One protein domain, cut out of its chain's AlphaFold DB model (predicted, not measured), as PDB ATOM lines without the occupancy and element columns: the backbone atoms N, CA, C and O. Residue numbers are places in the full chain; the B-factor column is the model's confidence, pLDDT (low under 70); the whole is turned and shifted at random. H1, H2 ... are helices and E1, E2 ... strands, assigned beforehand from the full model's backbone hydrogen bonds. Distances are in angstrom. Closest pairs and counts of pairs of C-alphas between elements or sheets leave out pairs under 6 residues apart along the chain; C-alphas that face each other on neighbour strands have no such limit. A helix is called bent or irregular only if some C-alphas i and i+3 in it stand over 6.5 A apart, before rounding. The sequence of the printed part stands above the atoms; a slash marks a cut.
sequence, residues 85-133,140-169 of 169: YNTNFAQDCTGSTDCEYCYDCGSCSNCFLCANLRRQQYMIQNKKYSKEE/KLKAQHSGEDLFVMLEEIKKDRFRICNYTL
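This is residues 85 to 133 and 140 to 169 of the 169 residues of an uncharacterized protein of Candidatus Peregrinibacteria bacterium CG2_30_44_17 (UniProt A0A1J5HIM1). The chain is wound in stacked turns: E1 and E2 make the first turn, E3 and E4 each bend round to make the next two, and E5 begins another. H2 covers one side of this stack over E3 and E4, with H1 beyond one of its ends and H3 beyond the other. The printed part has 79 residues, with five named strands followed by three named helices; the sheet is parallel and branched, and the class is mixed, helices and strands. It is compact, with a radius of gyration of the C-alphas of 11.6 A and spans of 33 by 26 by 23 A.

E1, residues 85 to 88, begins at C-alpha (29.108, 41.973, 110.734). E2 is residues 91 to 94, E3 97 to 106, E4 109 to 118 and E5 121 to 124. H1 is residues 140 to 144. H2, residues 147 to 159, is 18.9 A long. H3, residues 164 to 167, ends at C-alpha (15.163, 34.153, 91.022) and is only just irregular, with C-alphas 164 and 167 6.50 A apart.

E3 bends by 140 degrees at residue 103. E1 and E2 lie on one side of it, with N 88 and O 99 at 2.9 A and N 94 and O 105 at 2.9 A. E4 lies on the other side, with N 103 and O 114 at 2.9 A. E5 neighbours E4, with N 112 and O 123 at 2.9 A. H2 runs along the strands at a height of 9.0 A over the sheet; C-alphas 113 and 154, its closest to E4, are 5.8 A apart. H3 only grazes the sheet. H1 and H2 meet only through their link. Every O i to N i+4 pair is within hydrogen-bond range in H1 and H2; H3 is too short for one.

Residues 134 to 139 are not printed, and C-alphas 133 and 140 are 10.4 A apart across this cut. Of the links that are printed whole, each is tight. Residues 161 to 169 have pLDDT under 70.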
ATOM      1  N   TYR A  85      29.121  40.722 109.968       98.31
ATOM      2  CA  TYR A  85      29.108  41.973 110.734       98.31
ATOM      3  C   TYR A  85      27.674  42.461 110.936       98.31
ATOM      4  O   TYR A  85      26.897  42.488 109.977       98.31
ATOM      5  N   ASN A  86      27.319  42.858 112.159       98.06
ATOM      6  CA  ASN A  86      25.983  43.352 112.509       98.06
ATOM      7  C   ASN A  86      24.864  42.442 111.963       98.06
ATOM      8  O   ASN A  86      23.951  42.883 111.258       98.06
ATOM      9  N   THR A  87      25.005  41.133 112.185       97.31
ATOM     10  CA  THR A  87      24.102  40.115 111.643       97.31
ATOM     11  C   THR A  87      23.392  39.395 112.780       97.31
ATOM     12  O   THR A  87      24.043  38.861 113.667       97.31
ATOM     13  N   ASN A  88      22.057  39.373 112.762       97.44
ATOM     14  CA  ASN A  88      21.256  38.886 113.887       97.44
ATOM     15  C   ASN A  88      20.247  37.815 113.462       97.44
ATOM     16  O   ASN A  88      19.637  37.903 112.394       97.44
ATOM     17  N   PHE A  89      20.029  36.819 114.320       97.06
ATOM     18  CA  PHE A  89      19.103  35.705 114.096       97.06
ATOM     19  C   PHE A  89      19.343  35.015 112.747       97.06
ATOM     20  O   PHE A  89      18.407  34.730 111.995       97.06
ATOM     21  N   ALA A  90      20.617  34.828 112.400       96.56
ATOM     22  CA  ALA A  90      21.037  34.279 111.120       96.56
ATOM     23  C   ALA A  90      21.585  32.862 111.268       96.56
ATOM     24  O   ALA A  90      22.194  32.523 112.280       96.56
ATOM     25  N   GLN A  91      21.387  32.047 110.238       96.81
ATOM     26  CA  GLN A  91      21.892  30.683 110.190       96.81
ATOM     27  C   GLN A  91      22.587  30.397 108.854       96.81
ATOM     28  O   GLN A  91      22.092  30.823 107.808       96.81
ATOM     29  N   ASP A  92      23.695  29.656 108.881       96.56
ATOM     30  CA  ASP A  92      24.464  29.223 107.702       96.56
ATOM     31  C   ASP A  92      24.925  30.415 106.830       96.56
ATOM     32  O   ASP A  92      24.901  30.367 105.599       96.56
ATOM     33  N   CYS A  93      25.268  31.554 107.441       96.50
ATOM     34  CA  CYS A  93      25.589  32.784 106.710       96.50
ATOM     35  C   CYS A  93      27.096  33.046 106.654       96.50
ATOM     36  O   CYS A  93      27.806  32.922 107.645       96.50
ATOM     37  N   THR A  94      27.600  33.478 105.500       97.56
ATOM     38  CA  THR A  94      29.028  33.781 105.322       97.56
ATOM     39  C   THR A  94      29.226  35.165 104.719       97.56
ATOM     40  O   THR A  94      28.587  35.496 103.720       97.56
ATOM     41  N   GLY A  95      30.137  35.966 105.270       97.38
ATOM     42  CA  GLY A  95      30.560  37.244 104.696       97.38
ATOM     43  C   GLY A  95      29.440  38.279 104.586       97.38
ATOM     44  O   GLY A  95      29.468  39.083 103.655       97.38
ATOM     45  N   SER A  96      28.398  38.188 105.419       97.38
ATOM     46  CA  SER A  96      27.202  39.031 105.306       97.38
ATOM     47  C   SER A  96      27.222  40.193 106.301       97.38
ATOM     48  O   SER A  96      27.833  40.112 107.363       97.38
ATOM     49  N   THR A  97      26.578  41.301 105.939       98.06
ATOM     50  CA  THR A  97      26.638  42.561 106.691       98.06
ATOM     51  C   THR A  97      25.253  43.180 106.831       98.06
ATOM     52  O   THR A  97      24.525  43.276 105.846       98.06
ATOM     53  N   ASP A  98      24.880  43.644 108.023       98.12
ATOM     54  CA  ASP A  98      23.565  44.263 108.265       98.12
ATOM     55  C   ASP A  98      22.407  43.339 107.827       98.12
ATOM     56  O   ASP A  98      21.517  43.717 107.054       98.12
ATOM     57  N   CYS A  99      22.463  42.076 108.249       97.56
ATOM     58  CA  CYS A  99      21.481  41.054 107.894       97.56
ATOM     59  C   CYS A  99      20.697  40.593 109.122       97.56
ATOM     60  O   CYS A  99      21.267  40.345 110.178       97.56
ATOM     61  N   GLU A 100      19.386  40.422 108.988       97.50
ATOM     62  CA  GLU A 100      18.540  39.951 110.087       97.50
ATOM     63  C   GLU A 100      17.577  38.868 109.612       97.50
ATOM     64  O   GLU A 100      17.002  38.977 108.525       97.50
ATOM     65  N   TYR A 101      17.380  37.829 110.428       97.06
ATOM     66  CA  TYR A 101      16.522  36.689 110.089       97.06
ATOM     67  C   TYR A 101      16.882  36.116 108.713       97.06
ATOM     68  O   TYR A 101      16.070  36.114 107.784       97.06
ATOM     69  N   CYS A 102      18.136  35.704 108.552       96.31
ATOM     70  CA  CYS A 102      18.651  35.186 107.288       96.31
ATOM     71  C   CYS A 102      19.035  33.710 107.404       96.31
ATOM     72  O   CYS A 102      19.496  33.254 108.444       96.31
ATOM     73  N   TYR A 103      18.854  32.963 106.323       96.31
ATOM     74  CA  TYR A 103      19.242  31.559 106.234       96.31
ATOM     75  C   TYR A 103      20.082  31.322 104.984       96.31
ATOM     76  O   TYR A 103      19.686  31.752 103.902       96.31
ATOM     77  N   ASP A 104      21.215  30.637 105.099       95.00
ATOM     78  CA  ASP A 104      22.078  30.300 103.964       95.00
ATOM     79  C   ASP A 104      22.361  31.527 103.073       95.00
ATOM     80  O   ASP A 104      22.038  31.546 101.887       95.00
ATOM     81  N   CYS A 105      22.854  32.630 103.640       94.69
ATOM     82  CA  CYS A 105      23.126  33.863 102.891       94.69
ATOM     83  C   CYS A 105      24.634  34.130 102.805       94.69
ATOM     84  O   CYS A 105      25.331  34.214 103.812       94.69
ATOM     85  N   GLY A 106      25.141  34.275 101.579       96.12
ATOM     86  CA  GLY A 106      26.568  34.450 101.295       96.12
ATOM     87  C   GLY A 106      26.872  35.812 100.682       96.12
ATOM     88  O   GLY A 106      26.317  36.150  99.632       96.12
ATOM     89  N   SER A 107      27.770  36.582 101.293       97.19
ATOM     90  CA  SER A 107      28.186  37.913 100.835       97.19
ATOM     91  C   SER A 107      27.015  38.878 100.622       97.19
ATOM     92  O   SER A 107      26.986  39.612  99.633       97.19
ATOM     93  N   CYS A 108      25.996  38.816 101.479       96.94
ATOM     94  CA  CYS A 108      24.800  39.647 101.361       96.94
ATOM     95  C   CYS A 108      24.901  40.895 102.239       96.94
ATOM     96  O   CYS A 108      25.595  40.886 103.250       96.94
ATOM     97  N   SER A 109      24.206  41.969 101.863       97.88
ATOM     98  CA  SER A 109      24.145  43.176 102.697       97.88
ATOM     99  C   SER A 109      22.746  43.762 102.780       97.88
ATOM    100  O   SER A 109      22.059  43.838 101.766       97.88
ATOM    101  N   ASN A 110      22.303  44.233 103.946       98.12
ATOM    102  CA  ASN A 110      20.951  44.793 104.098       98.12
ATOM    103  C   ASN A 110      19.876  43.791 103.627       98.12
ATOM    104  O   ASN A 110      19.125  44.049 102.679       98.12
ATOM    105  N   CYS A 111      19.849  42.611 104.245       97.38
ATOM    106  CA  CYS A 111      18.862  41.570 103.954       97.38
ATOM    107  C   CYS A 111      18.012  41.286 105.190       97.38
ATOM    108  O   CYS A 111      18.536  41.179 106.295       97.38
ATOM    109  N   PHE A 112      16.706  41.133 104.989       97.75
ATOM    110  CA  PHE A 112      15.744  40.880 106.059       97.75
ATOM    111  C   PHE A 112      14.797  39.744 105.670       97.75
ATOM    112  O   PHE A 112      14.217  39.786 104.582       97.75
ATOM    113  N   LEU A 113      14.606  38.738 106.530       96.31
ATOM    114  CA  LEU A 113      13.769  37.561 106.227       96.31
ATOM    115  C   LEU A 113      14.141  36.927 104.881       96.31
ATOM    116  O   LEU A 113      13.298  36.798 103.995       96.31
ATOM    117  N   CYS A 114      15.416  36.620 104.675       94.88
ATOM    118  CA  CYS A 114      15.908  36.103 103.400       94.88
ATOM    119  C   CYS A 114      16.495  34.702 103.548       94.88
ATOM    120  O   CYS A 114      17.035  34.352 104.592       94.88
ATOM    121  N   ALA A 115      16.415  33.905 102.487       95.06
ATOM    122  CA  ALA A 115      16.988  32.567 102.461       95.06
ATOM    123  C   ALA A 115      17.718  32.283 101.147       95.06
ATOM    124  O   ALA A 115      17.214  32.657 100.088       95.06
ATOM    125  N   ASN A 116      18.849  31.577 101.205       93.00
ATOM    126  CA  ASN A 116      19.595  31.083 100.041       93.00
ATOM    127  C   ASN A 116      19.876  32.185  99.001       93.00
ATOM    128  O   ASN A 116      19.536  32.084  97.821       93.00
ATOM    129  N   LEU A 117      20.472  33.284  99.468       92.81
ATOM    130  CA  LEU A 117      20.906  34.394  98.620       92.81
ATOM    131  C   LEU A 117      22.428  34.435  98.519       92.81
ATOM    132  O   LEU A 117      23.155  34.061  99.443       92.81
ATOM    133  N   ARG A 118      22.929  34.914  97.380       94.88
ATOM    134  CA  ARG A 118      24.359  35.136  97.145       94.88
ATOM    135  C   ARG A 118      24.572  36.518  96.547       94.88
ATOM    136  O   ARG A 118      23.980  36.826  95.515       94.88
ATOM    137  N   ARG A 119      25.438  37.328  97.167       96.19
ATOM    138  CA  ARG A 119      25.854  38.657  96.672       96.19
ATOM    139  C   ARG A 119      24.689  39.608  96.389       96.19
ATOM    140  O   ARG A 119      24.738  40.399  95.449       96.19
ATOM    141  N   GLN A 120      23.628  39.509  97.184       96.44
ATOM    142  CA  GLN A 120      22.462  40.376  97.059       96.44
ATOM    143  C   GLN A 120      22.479  41.485  98.103       96.44
ATOM    144  O   GLN A 120      23.155  41.394  99.125       96.44
ATOM    145  N   GLN A 121      21.722  42.544  97.823       97.56
ATOM    146  CA  GLN A 121      21.574  43.660  98.748       97.56
ATOM    147  C   GLN A 121      20.165  44.243  98.741       97.56
ATOM    148  O   GLN A 121      19.522  44.208  97.690       97.56
ATOM    149  N   TYR A 122      19.708  44.819  99.852       97.88
ATOM    150  CA  TYR A 122      18.368  45.418  99.986       97.88
ATOM    151  C   TYR A 122      17.251  44.435  99.606       97.88
ATOM    152  O   TYR A 122      16.410  44.710  98.742       97.88
ATOM    153  N   MET A 123      17.288  43.250 100.216       97.56
ATOM    154  CA  MET A 123      16.341  42.165  99.953       97.56
ATOM    155  C   MET A 123      15.421  41.955 101.152       97.56
ATOM    156  O   MET A 123      15.883  41.899 102.288       97.56
ATOM    157  N   ILE A 124      14.123  41.797 100.901       96.56
ATOM    158  CA  ILE A 124      13.142  41.411 101.923       96.56
ATOM    159  C   ILE A 124      12.347  40.231 101.386       96.56
ATOM    160  O   ILE A 124      11.760  40.361 100.309       96.56
ATOM    161  N   GLN A 125      12.301  39.100 102.100       94.25
ATOM    162  CA  GLN A 125      11.601  37.891 101.622       94.25
ATOM    163  C   GLN A 125      12.040  37.505 100.199       94.25
ATOM    164  O   GLN A 125      11.213  37.253  99.319       94.25
ATOM    165  N   ASN A 126      13.353  37.554  99.955       93.69
ATOM    166  CA  ASN A 126      14.001  37.310  98.662       93.69
ATOM    167  C   ASN A 126      13.552  38.231  97.511       93.69
ATOM    168  O   ASN A 126      13.810  37.936  96.345       93.69
ATOM    169  N   LYS A 127      12.914  39.367  97.803       94.75
ATOM    170  CA  LYS A 127      12.542  40.374  96.802       94.75
ATOM    171  C   LYS A 127      13.413  41.608  96.938       94.75
ATOM    172  O   LYS A 127      13.642  42.085  98.046       94.75
ATOM    173  N   LYS A 128      13.855  42.131  95.798       96.62
ATOM    174  CA  LYS A 128      14.669  43.340  95.714       96.62
ATOM    175  C   LYS A 128      13.827  44.585  95.971       96.62
ATOM    176  O   LYS A 128      12.747  44.725  95.399       96.62
ATOM    177  N   TYR A 129      14.367  45.499  96.767       97.25
ATOM    178  CA  TYR A 129      13.804  46.823  97.010       97.25
ATOM    179  C   TYR A 129      14.846  47.909  96.740       97.25
ATOM    180  O   TYR A 129      16.054  47.652  96.720       97.25
ATOM    181  N   SER A 130      14.375  49.137  96.527       97.81
ATOM    182  CA  SER A 130      15.240  50.307  96.665       97.81
ATOM    183  C   SER A 130      15.615  50.511  98.137       97.81
ATOM    184  O   SER A 130      14.929  50.022  99.035       97.81
ATOM    185  N   LYS A 131      16.694  51.254  98.402       97.12
ATOM    186  CA  LYS A 131      17.164  51.525  99.769       97.12
ATOM    187  C   LYS A 131      16.075  52.155 100.650       97.12
ATOM    188  O   LYS A 131      15.808  51.672 101.744       97.12
ATOM    189  N   GLU A 132      15.401  53.188 100.150       97.31
ATOM    190  CA  GLU A 132      14.365  53.901 100.909       97.31
ATOM    191  C   GLU A 132      13.137  53.027 101.194       97.31
ATOM    192  O   GLU A 132      12.534  53.107 102.266       97.31
ATOM    193  N   GLU A 133      12.739  52.192 100.231       97.19
ATOM    194  CA  GLU A 133      11.632  51.252 100.415       97.19
ATOM    195  C   GLU A 133      12.006  50.129 101.376       97.19
ATOM    196  O   GLU A 133      11.170  49.729 102.187       97.19
ATOM    197  N   LYS A 140       8.539  48.907 109.298       97.12
ATOM    198  CA  LYS A 140       7.139  48.490 109.397       97.12
ATOM    199  C   LYS A 140       6.995  47.031 109.846       97.12
ATOM    200  O   LYS A 140       6.178  46.768 110.719       97.12
ATOM    201  N   LEU A 141       7.766  46.103 109.276       96.06
ATOM    202  CA  LEU A 141       7.709  44.682 109.640       96.06
ATOM    203  C   LEU A 141       8.103  44.459 111.103       96.06
ATOM    204  O   LEU A 141       7.372  43.788 111.823       96.06
ATOM    205  N   LYS A 142       9.188  45.091 111.564       95.25
ATOM    206  CA  LYS A 142       9.629  45.032 112.966       95.25
ATOM    207  C   LYS A 142       8.609  45.614 113.947       95.25
ATOM    208  O   LYS A 142       8.523  45.161 115.077       95.25
ATOM    209  N   ALA A 143       7.838  46.619 113.530       96.12
ATOM    210  CA  ALA A 143       6.784  47.195 114.363       96.12
ATOM    211  C   ALA A 143       5.508  46.335 114.408       96.12
ATOM    212  O   ALA A 143       4.719  46.457 115.341       96.12
ATOM    213  N   GLN A 144       5.269  45.512 113.382       95.31
ATOM    214  CA  GLN A 144       4.055  44.701 113.250       95.31
ATOM    215  C   GLN A 144       4.190  43.297 113.840       95.31
ATOM    216  O   GLN A 144       3.176  42.694 114.181       95.31
ATOM    217  N   HIS A 145       5.413  42.783 113.929       95.12
ATOM    218  CA  HIS A 145       5.699  41.402 114.288       95.12
ATOM    219  C   HIS A 145       6.640  41.337 115.484       95.12
ATOM    220  O   HIS A 145       7.571  42.135 115.594       95.12
ATOM    221  N   SER A 146       6.410  40.368 116.366       95.25
ATOM    222  CA  SER A 146       7.375  40.031 117.408       95.25
ATOM    223  C   SER A 146       8.596  39.317 116.811       95.25
ATOM    224  O   SER A 146       8.568  38.839 115.673       95.25
ATOM    225  N   GLY A 147       9.682  39.216 117.584       91.88
ATOM    226  CA  GLY A 147      10.863  38.458 117.157       91.88
ATOM    227  C   GLY A 147      10.564  36.973 116.915       91.88
ATOM    228  O   GLY A 147      11.108  36.385 115.982       91.88
ATOM    229  N   GLU A 148       9.650  36.392 117.699       92.62
ATOM    230  CA  GLU A 148       9.181  35.012 117.526       92.62
ATOM    231  C   GLU A 148       8.434  34.842 116.199       92.62
ATOM    232  O   GLU A 148       8.714  33.906 115.452       92.62
ATOM    233  N   ASP A 149       7.555  35.787 115.851       95.12
ATOM    234  CA  ASP A 149       6.827  35.758 114.577       95.12
ATOM    235  C   ASP A 149       7.790  35.807 113.381       95.12
ATOM    236  O   ASP A 149       7.610  35.087 112.400       95.12
ATOM    237  N   LEU A 150       8.829  36.647 113.455       95.38
ATOM    238  CA  LEU A 150       9.863  36.762 112.418       95.38
ATOM    239  C   LEU A 150      10.677  35.473 112.280       95.38
ATOM    240  O   LEU A 150      10.977  35.055 111.161       95.38
ATOM    241  N   PHE A 151      10.976  34.805 113.393       92.88
ATOM    242  CA  PHE A 151      11.644  33.508 113.372       92.88
ATOM    243  C   PHE A 151      10.763  32.425 112.732       92.88
ATOM    244  O   PHE A 151      11.227  31.681 111.868       92.88
ATOM    245  N   VAL A 152       9.469  32.382 113.070       94.06
ATOM    246  CA  VAL A 152       8.501  31.469 112.439       94.06
ATOM    247  C   VAL A 152       8.389  31.739 110.936       94.06
ATOM    248  O   VAL A 152       8.424  30.799 110.142       94.06
ATOM    249  N   MET A 153       8.330  33.009 110.523       94.25
ATOM    250  CA  MET A 153       8.336  33.382 109.105       94.25
ATOM    251  C   MET A 153       9.604  32.905 108.389       94.25
ATOM    252  O   MET A 153       9.526  32.417 107.261       94.25
ATOM    253  N   LEU A 154      10.776  33.009 109.023       93.44
ATOM    254  CA  LEU A 154      12.016  32.485 108.455       93.44
ATOM    255  C   LEU A 154      11.946  30.960 108.279       93.44
ATOM    256  O   LEU A 154      12.301  30.456 107.214       93.44
ATOM    257  N   GLU A 155      11.441  30.226 109.271       91.75
ATOM    258  CA  GLU A 155      11.239  28.772 109.183       91.75
ATOM    259  C   GLU A 155      10.278  28.370 108.053       91.75
ATOM    260  O   GLU A 155      10.469  27.347 107.391       91.75
ATOM    261  N   GLU A 156       9.254  29.176 107.776       91.94
ATOM    262  CA  GLU A 156       8.381  28.978 106.616       91.94
ATOM    263  C   GLU A 156       9.128  29.184 105.294       91.94
ATOM    264  O   GLU A 156       8.998  28.364 104.381       91.94
ATOM    265  N   ILE A 157       9.969  30.217 105.203       89.38
ATOM    266  CA  ILE A 157      10.801  30.476 104.020       89.38
ATOM    267  C   ILE A 157      11.801  29.329 103.802       89.38
ATOM    268  O   ILE A 157      11.974  28.881 102.669       89.38
ATOM    269  N   LYS A 158      12.403  28.782 104.870       88.25
ATOM    270  CA  LYS A 158      13.316  27.621 104.794       88.25
ATOM    271  C   LYS A 158      12.655  26.386 104.172       88.25
ATOM    272  O   LYS A 158      13.328  25.593 103.508       88.25
ATOM    273  N   LYS A 159      11.346  26.195 104.381       85.06
ATOM    274  CA  LYS A 159      10.597  25.051 103.827       85.06
ATOM    275  C   LYS A 159      10.394  25.159 102.318       85.06
ATOM    276  O   LYS A 159      10.353  24.125 101.650       85.06
ATOM    277  N   ASP A 160      10.325  26.365 101.758       76.19
ATOM    278  CA  ASP A 160      10.073  26.596 100.327       76.19
ATOM    279  C   ASP A 160      11.342  26.420  99.457       76.19
ATOM    280  O   ASP A 160      11.641  27.215  98.559       76.19
ATOM    281  N   ARG A 161      12.110  25.340  99.703       58.81
ATOM    282  CA  ARG A 161      13.407  25.040  99.054       58.81
ATOM    283  C   ARG A 161      13.354  25.036  97.519       58.81
ATOM    284  O   ARG A 161      14.382  25.236  96.880       58.81
ATOM    285  N   PHE A 162      12.182  24.817  96.919       53.25
ATOM    286  CA  PHE A 162      12.015  24.705  95.466       53.25
ATOM    287  C   PHE A 162      11.762  26.040  94.749       53.25
ATOM    288  O   PHE A 162      12.087  26.154  93.568       53.25
ATOM    289  N   ARG A 163      11.223  27.073  95.415       50.97
ATOM    290  CA  ARG A 163      11.003  28.387  94.775       50.97
ATOM    291  C   ARG A 163      12.230  29.288  94.771       50.97
ATOM    292  O   ARG A 163      12.312  30.189  93.938       50.97
ATOM    293  N   ILE A 164      13.182  29.040  95.663       51.91
ATOM    294  CA  ILE A 164      14.297  29.956  95.914       51.91
ATOM    295  C   ILE A 164      15.396  29.861  94.837       51.91
ATOM    296  O   ILE A 164      16.117  30.824  94.607       51.91
ATOM    297  N   CYS A 165      15.459  28.757  94.086       43.69
ATOM    298  CA  CYS A 165      16.449  28.581  93.013       43.69
ATOM    299  C   CYS A 165      16.134  29.391  91.731       43.69
ATOM    300  O   CYS A 165      17.015  29.606  90.903       43.69
ATOM    301  N   ASN A 166      14.892  29.865  91.551       40.03
ATOM    302  CA  ASN A 166      14.410  30.415  90.272       40.03
ATOM    303  C   ASN A 166      14.475  31.949  90.134       40.03
ATOM    304  O   ASN A 166      14.016  32.473  89.124       40.03
ATOM    305  N   TYR A 167      15.033  32.683  91.103       44.56
ATOM    306  CA  TYR A 167      15.163  34.153  91.022       44.56
ATOM    307  C   TYR A 167      16.588  34.634  90.696       44.56
ATOM    308  O   TYR A 167      16.904  35.808  90.877       44.56
ATOM    309  N   THR A 168      17.436  33.734  90.186       39.81
ATOM    310  CA  THR A 168      18.840  33.999  89.816       39.81
ATOM    311  C   THR A 168      19.137  33.769  88.327       39.81
ATOM    312  O   THR A 168      20.236  33.342  87.974       39.81
ATOM    313  N   LEU A 169      18.174  34.064  87.449       36.22
ATOM    314  CA  LEU A 169      18.416  34.220  86.009       36.22
ATOM    315  C   LEU A 169      18.170  35.665  85.581       36.22
ATOM    316  O   LEU A 169      17.093  36.197  85.931       36.22
TER     317      LEU A 169